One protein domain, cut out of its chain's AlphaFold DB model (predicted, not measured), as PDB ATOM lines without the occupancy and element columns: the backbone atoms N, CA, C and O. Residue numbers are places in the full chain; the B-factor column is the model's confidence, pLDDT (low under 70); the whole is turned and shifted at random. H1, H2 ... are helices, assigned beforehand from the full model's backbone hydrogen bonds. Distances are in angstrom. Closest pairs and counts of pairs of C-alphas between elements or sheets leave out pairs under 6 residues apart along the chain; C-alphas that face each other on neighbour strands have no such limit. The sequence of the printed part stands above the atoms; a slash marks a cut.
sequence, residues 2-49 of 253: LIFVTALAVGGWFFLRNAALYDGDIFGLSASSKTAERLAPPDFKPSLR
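This is residues 2 to 49 of the 253 residues of an uncharacterized protein of Enorma massiliensis (UniProt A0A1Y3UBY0). One long helix, H1, and a shorter one, H2, follow each other lengthwise in a widely opened V, joined by a loop, and residues 40 to 49 make a hook beyond H2. Residues 2 to 11 of H1 stick out free at one end of this rod. The printed part has 48 residues with two named helices, H1 then H2, no named strand, and class all helix. It is extended, with a radius of gyration of the C-alphas of 14.9 A and spans of 48 by 20 by 13 A.

H1, residues 2 to 21, is 28.4 A long and begins at C-alpha 2 (-48.079, 40.017, -3.351). H2, residues 29 to 39, is 15.3 A long and ends at C-alpha 39 (-84.810, 35.281, -22.174).

H1 has a kink of 25 degrees near residue 11. H1 and H2 are apart, with no C-alpha of one within 8 A of the other. Every O i to N i+4 pair is within hydrogen-bond range in H2, and 14 of 16 are in H1.

The C-alphas of Leu 2 and Pro 42, the two farthest apart, are 48.3 A apart. The link from H1 to H2, 7 residues, is short. The printed part has no cut, and no printed residue has pLDDT under 70.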
ATOM      1  N   LEU A   2     -47.794  41.199  -2.512       89.31
ATOM      2  CA  LEU A   2     -48.079  40.017  -3.351       89.31
ATOM      3  C   LEU A   2     -49.574  39.651  -3.417       89.31
ATOM      4  O   LEU A   2     -50.129  39.626  -4.503       89.31
ATOM      5  N   ILE A   3     -50.236  39.490  -2.264       87.12
ATOM      6  CA  ILE A   3     -51.672  39.143  -2.177       87.12
ATOM      7  C   ILE A   3     -52.558  40.149  -2.930       87.12
ATOM      8  O   ILE A   3     -53.524  39.775  -3.589       87.12
ATOM      9  N   PHE A   4     -52.226  41.437  -2.840       86.06
ATOM     10  CA  PHE A   4     -52.990  42.500  -3.486       86.06
ATOM     11  C   PHE A   4     -52.816  42.464  -5.007       86.06
ATOM     12  O   PHE A   4     -53.793  42.543  -5.742       86.06
ATOM     13  N   VAL A   5     -51.580  42.269  -5.475       92.56
ATOM     14  CA  VAL A   5     -51.272  42.132  -6.903       92.56
ATOM     15  C   VAL A   5     -51.930  40.880  -7.481       92.56
ATOM     16  O   VAL A   5     -52.542  40.959  -8.539       92.56
ATOM     17  N   THR A   6     -51.881  39.744  -6.779       92.00
ATOM     18  CA  THR A   6     -52.542  38.513  -7.229       92.00
ATOM     19  C   THR A   6     -54.060  38.663  -7.261       92.00
ATOM     20  O   THR A   6     -54.687  38.239  -8.227       92.00
ATOM     21  N   ALA A   7     -54.660  39.313  -6.258       89.94
ATOM     22  CA  ALA A   7     -56.098  39.573  -6.236       89.94
ATOM     23  C   ALA A   7     -56.531  40.493  -7.390       89.94
ATOM     24  O   ALA A   7     -57.541  40.222  -8.035       89.94
ATOM     25  N   LEU A   8     -55.753  41.538  -7.693       90.94
ATOM     26  CA  LEU A   8     -56.013  42.415  -8.836       90.94
ATOM     27  C   LEU A   8     -55.791  41.718 -10.178       90.94
ATOM     28  O   LEU A   8     -56.566  41.949 -11.095       90.94
ATOM     29  N   ALA A   9     -54.778  40.864 -10.309       92.06
ATOM     30  CA  ALA A   9     -54.537  40.134 -11.550       92.06
ATOM     31  C   ALA A   9     -55.678  39.148 -11.845       92.06
ATOM     32  O   ALA A   9     -56.217  39.138 -12.950       92.06
ATOM     33  N   VAL A  10     -56.090  38.366 -10.842       92.12
ATOM     34  CA  VAL A  10     -57.163  37.372 -10.993       92.12
ATOM     35  C   VAL A  10     -58.528  38.050 -11.113       92.12
ATOM     36  O   VAL A  10     -59.274  37.763 -12.043       92.12
ATOM     37  N   GLY A  11     -58.859  38.968 -10.201       90.38
ATOM     38  CA  GLY A  11     -60.150  39.659 -10.194       90.38
ATOM     39  C   GLY A  11     -60.286  40.666 -11.334       90.38
ATOM     40  O   GLY A  11     -61.308  40.696 -12.014       90.38
ATOM     41  N   GLY A  12     -59.239  41.454 -11.584       91.94
ATOM     42  CA  GLY A  12     -59.198  42.482 -12.626       91.94
ATOM     43  C   GLY A  12     -59.356  41.926 -14.036       91.94
ATOM     44  O   GLY A  12     -59.999  42.567 -14.865       91.94
ATOM     45  N   TRP A  13     -58.856  40.713 -14.302       93.75
ATOM     46  CA  TRP A  13     -59.036  40.059 -15.599       93.75
ATOM     47  C   TRP A  13     -60.512  39.908 -15.987       93.75
ATOM     48  O   TRP A  13     -60.857  40.152 -17.140       93.75
ATOM     49  N   PHE A  14     -61.405  39.579 -15.045       91.56
ATOM     50  CA  PHE A  14     -62.839  39.454 -15.337       91.56
ATOM     51  C   PHE A  14     -63.460  40.784 -15.777       91.56
ATOM     52  O   PHE A  14     -64.242  40.810 -16.725       91.56
ATOM     53  N   PHE A  15     -63.068  41.892 -15.145       93.06
ATOM     54  CA  PHE A  15     -63.532  43.234 -15.503       93.06
ATOM     55  C   PHE A  15     -63.002  43.677 -16.873       93.06
ATOM     56  O   PHE A  15     -63.762  44.186 -17.695       93.06
ATOM     57  N   LEU A  16     -61.718  43.427 -17.156       93.12
ATOM     58  CA  LEU A  16     -61.119  43.710 -18.466       93.12
ATOM     59  C   LEU A  16     -61.749  42.859 -19.576       93.12
ATOM     60  O   LEU A  16     -62.068  43.374 -20.645       93.12
ATOM     61  N   ARG A  17     -61.990  41.570 -19.309       93.50
ATOM     62  CA  ARG A  17     -62.692  40.662 -20.223       93.50
ATOM     63  C   ARG A  17     -64.104  41.161 -20.521       93.50
ATOM     64  O   ARG A  17     -64.503  41.162 -21.681       93.50
ATOM     65  N   ASN A  18     -64.860  41.567 -19.502       94.00
ATOM     66  CA  ASN A  18     -66.208  42.104 -19.685       94.00
ATOM     67  C   ASN A  18     -66.184  43.368 -20.549       94.00
ATOM     68  O   ASN A  18     -66.950  43.462 -21.502       94.00
ATOM     69  N   ALA A  19     -65.239  44.278 -20.294       92.94
ATOM     70  CA  ALA A  19     -65.060  45.477 -21.105       92.94
ATOM     71  C   ALA A  19     -64.776  45.147 -22.582       92.94
ATOM     72  O   ALA A  19     -65.361  45.760 -23.470       92.94
ATOM     73  N   ALA A  20     -63.913  44.161 -22.847       94.19
ATOM     74  CA  ALA A  20     -63.573  43.741 -24.206       94.19
ATOM     75  C   ALA A  20     -64.735  43.040 -24.937       94.19
ATOM     76  O   ALA A  20     -64.851  43.167 -26.152       94.19
ATOM     77  N   LEU A  21     -65.579  42.292 -24.219       93.69
ATOM     78  CA  LEU A  21     -66.685  41.522 -24.806       93.69
ATOM     79  C   LEU A  21     -67.997  42.303 -24.934       93.69
ATOM     80  O   LEU A  21     -68.834  41.938 -25.756       93.69
ATOM     81  N   TYR A  22     -68.210  43.319 -24.099       92.69
ATOM     82  CA  TYR A  22     -69.492  44.014 -23.963       92.69
ATOM     83  C   TYR A  22     -69.382  45.513 -24.267       92.69
ATOM     84  O   TYR A  22     -69.979  46.329 -23.568       92.69
ATOM     85  N   ASP A  23     -68.610  45.878 -25.295       91.69
ATOM     86  CA  ASP A  23     -68.474  47.258 -25.794       91.69
ATOM     87  C   ASP A  23     -68.114  48.281 -24.695       91.69
ATOM     88  O   ASP A  23     -68.658  49.382 -24.627       91.69
ATOM     89  N   GLY A  24     -67.206  47.904 -23.791       90.69
ATOM     90  CA  GLY A  24     -66.777  48.742 -22.670       90.69
ATOM     91  C   GLY A  24     -67.596  48.589 -21.382       90.69
ATOM     92  O   GLY A  24     -67.288  49.262 -20.400       90.69
ATOM     93  N   ASP A  25     -68.591  47.695 -21.318       91.94
ATOM     94  CA  ASP A  25     -69.322  47.394 -20.078       91.94
ATOM     95  C   ASP A  25     -68.485  46.524 -19.123       91.94
ATOM     96  O   ASP A  25     -68.586  45.297 -19.083       91.94
ATOM     97  N   ILE A  26     -67.650  47.194 -18.325       92.44
ATOM     98  CA  ILE A  26     -66.717  46.585 -17.363       92.44
ATOM     99  C   ILE A  26     -67.447  45.702 -16.331       92.44
ATOM    100  O   ILE A  26     -66.938  44.656 -15.921       92.44
ATOM    101  N   PHE A  27     -68.650  46.098 -15.909       88.94
ATOM    102  CA  PHE A  27     -69.431  45.361 -14.912       88.94
ATOM    103  C   PHE A  27     -70.340  44.290 -15.531       88.94
ATOM    104  O   PHE A  27     -70.838  43.431 -14.807       88.94
ATOM    105  N   GLY A  28     -70.562  44.325 -16.848       89.38
ATOM    106  CA  GLY A  28     -71.462  43.410 -17.554       89.38
ATOM    107  C   GLY A  28     -72.946  43.610 -17.215       89.38
ATOM    108  O   GLY A  28     -73.768  42.734 -17.498       89.38
ATOM    109  N   LEU A  29     -73.317  44.735 -16.592       88.06
ATOM    110  CA  LEU A  29     -74.685  44.991 -16.122       88.06
ATOM    111  C   LEU A  29     -75.658  45.208 -17.285       88.06
ATOM    112  O   LEU A  29     -76.796  44.732 -17.253       88.06
ATOM    113  N   SER A  30     -75.210  45.893 -18.334       88.25
ATOM    114  CA  SER A  30     -76.007  46.148 -19.534       88.25
ATOM    115  C   SER A  30     -76.183  44.864 -20.337       88.25
ATOM    116  O   SER A  30     -77.289  44.561 -20.789       88.25
ATOM    117  N   ALA A  31     -75.114  44.076 -20.479       89.62
ATOM    118  CA  ALA A  31     -75.162  42.773 -21.141       89.62
ATOM    119  C   ALA A  31     -76.103  41.791 -20.417       89.62
ATOM    120  O   ALA A  31     -76.931  41.132 -21.056       89.62
ATOM    121  N   SER A  32     -76.038  41.754 -19.081       89.81
ATOM    122  CA  SER A  32     -76.960  40.978 -18.247       89.81
ATOM    123  C   SER A  32     -78.407  41.442 -18.425       89.81
ATOM    124  O   SER A  32     -79.297  40.615 -18.599       89.81
ATOM    125  N   SER A  33     -78.654  42.756 -18.437       88.62
ATOM    126  CA  SER A  33     -80.008  43.312 -18.573       88.62
ATOM    127  C   SER A  33     -80.624  43.009 -19.941       88.62
ATOM    128  O   SER A  33     -81.774  42.586 -20.016       88.62
ATOM    129  N   LYS A  34     -79.848  43.137 -21.028       91.25
ATOM    130  CA  LYS A  34     -80.284  42.781 -22.391       91.25
ATOM    131  C   LYS A  34     -80.616  41.293 -22.514       91.25
ATOM    132  O   LYS A  34     -81.595  40.932 -23.161       91.25
ATOM    133  N   THR A  35     -79.799  40.431 -21.911       90.88
ATOM    134  CA  THR A  35     -80.031  38.980 -21.915       90.88
ATOM    135  C   THR A  35     -81.273  38.624 -21.102       90.88
ATOM    136  O   THR A  35     -82.107  37.859 -21.579       90.88
ATOM    137  N   ALA A  36     -81.439  39.229 -19.923       89.94
ATOM    138  CA  ALA A  36     -82.629  39.055 -19.099       89.94
ATOM    139  C   ALA A  36     -83.900  39.501 -19.838       89.94
ATOM    140  O   ALA A  36     -84.885  38.778 -19.828       89.94
ATOM    141  N   GLU A  37     -83.870  40.623 -20.556       92.81
ATOM    142  CA  GLU A  37     -85.016  41.093 -21.347       92.81
ATOM    143  C   GLU A  37     -85.400  40.136 -22.489       92.81
ATOM    144  O   GLU A  37     -86.579  39.982 -22.813       92.81
ATOM    145  N   ARG A  38     -84.409  39.474 -23.098       93.25
ATOM    146  CA  ARG A  38     -84.621  38.528 -24.204       93.25
ATOM    147  C   ARG A  38     -85.119  37.161 -23.742       93.25
ATOM    148  O   ARG A  38     -85.914  36.555 -24.451       93.25
ATOM    149  N   LEU A  39     -84.599  36.662 -22.621       94.38
ATOM    150  CA  LEU A  39     -84.810  35.281 -22.174       94.38
ATOM    151  C   LEU A  39     -85.838  35.142 -21.049       94.38
ATOM    152  O   LEU A  39     -86.324  34.035 -20.824       94.38
ATOM    153  N   ALA A  40     -86.157  36.217 -20.321       91.88
ATOM    154  CA  ALA A  40     -87.149  36.142 -19.256       91.88
ATOM    155  C   ALA A  40     -88.541  35.814 -19.824       91.88
ATOM    156  O   ALA A  40     -88.902  36.308 -20.900       91.88
ATOM    157  N   PRO A  41     -89.354  35.031 -19.089       91.44
ATOM    158  CA  PRO A  41     -90.765  34.877 -19.413       91.44
ATOM    159  C   PRO A  41     -91.457  36.249 -19.490       91.44
ATOM    160  O   PRO A  41     -91.009  37.181 -18.815       91.44
ATOM    161  N   PRO A  42     -92.546  36.383 -20.272       88.31
ATOM    162  CA  PRO A  42     -93.199  37.666 -20.533       88.31
ATOM    163  C   PRO A  42     -93.464  38.504 -19.281       88.31
ATOM    164  O   PRO A  42     -93.180  39.695 -19.307       88.31
ATOM    165  N   ASP A  43     -93.889  37.876 -18.184       87.25
ATOM    166  CA  ASP A  43     -94.267  38.558 -16.939       87.25
ATOM    167  C   ASP A  43     -93.076  38.947 -16.041       87.25
ATOM    168  O   ASP A  43     -93.231  39.723 -15.103       87.25
ATOM    169  N   PHE A  44     -91.872  38.436 -16.317       85.06
ATOM    170  CA  PHE A  44     -90.674  38.651 -15.491       85.06
ATOM    171  C   PHE A  44     -89.603  39.496 -16.189       85.06
ATOM    172  O   PHE A  44     -88.440  39.531 -15.767       85.06
ATOM    173  N   LYS A  45     -89.978  40.185 -17.270       89.69
ATOM    174  CA  LYS A  45     -89.063  41.054 -18.008       89.69
ATOM    175  C   LYS A  45     -88.598  42.235 -17.146       89.69
ATOM    176  O   LYS A  45     -89.424  42.872 -16.491       89.69
ATOM    177  N   PRO A  46     -87.294  42.571 -17.149       86.19
ATOM    178  CA  PRO A  46     -86.767  43.756 -16.476       86.19
ATOM    179  C   PRO A  46     -87.514  45.056 -16.796       86.19
ATOM    180  O   PRO A  46     -87.693  45.876 -15.899       86.19
ATOM    181  N   SER A  47     -87.974  45.228 -18.039       86.44
ATOM    182  CA  SER A  47     -88.753  46.396 -18.477       86.44
ATOM    183  C   SER A  47     -90.102  46.567 -17.769       86.44
ATOM    184  O   SER A  47     -90.591  47.689 -17.661       86.44
ATOM    185  N   LEU A  48     -90.685  45.481 -17.254       86.75
ATOM    186  CA  LEU A  48     -91.983  45.480 -16.574       86.75
ATOM    187  C   LEU A  48     -91.867  45.655 -15.056       86.75
ATOM    188  O   LEU A  48     -92.878  45.665 -14.354       86.75
ATOM    189  N   ARG A  49     -90.648  45.780 -14.519       85.81
ATOM    190  CA  ARG A  49     -90.443  45.867 -13.072       85.81
ATOM    191  C   ARG A  49     -91.030  47.155 -12.508       85.81
ATOM    192  O   ARG A  49     -90.655  48.273 -12.873       85.81
TER     193      ARG A  49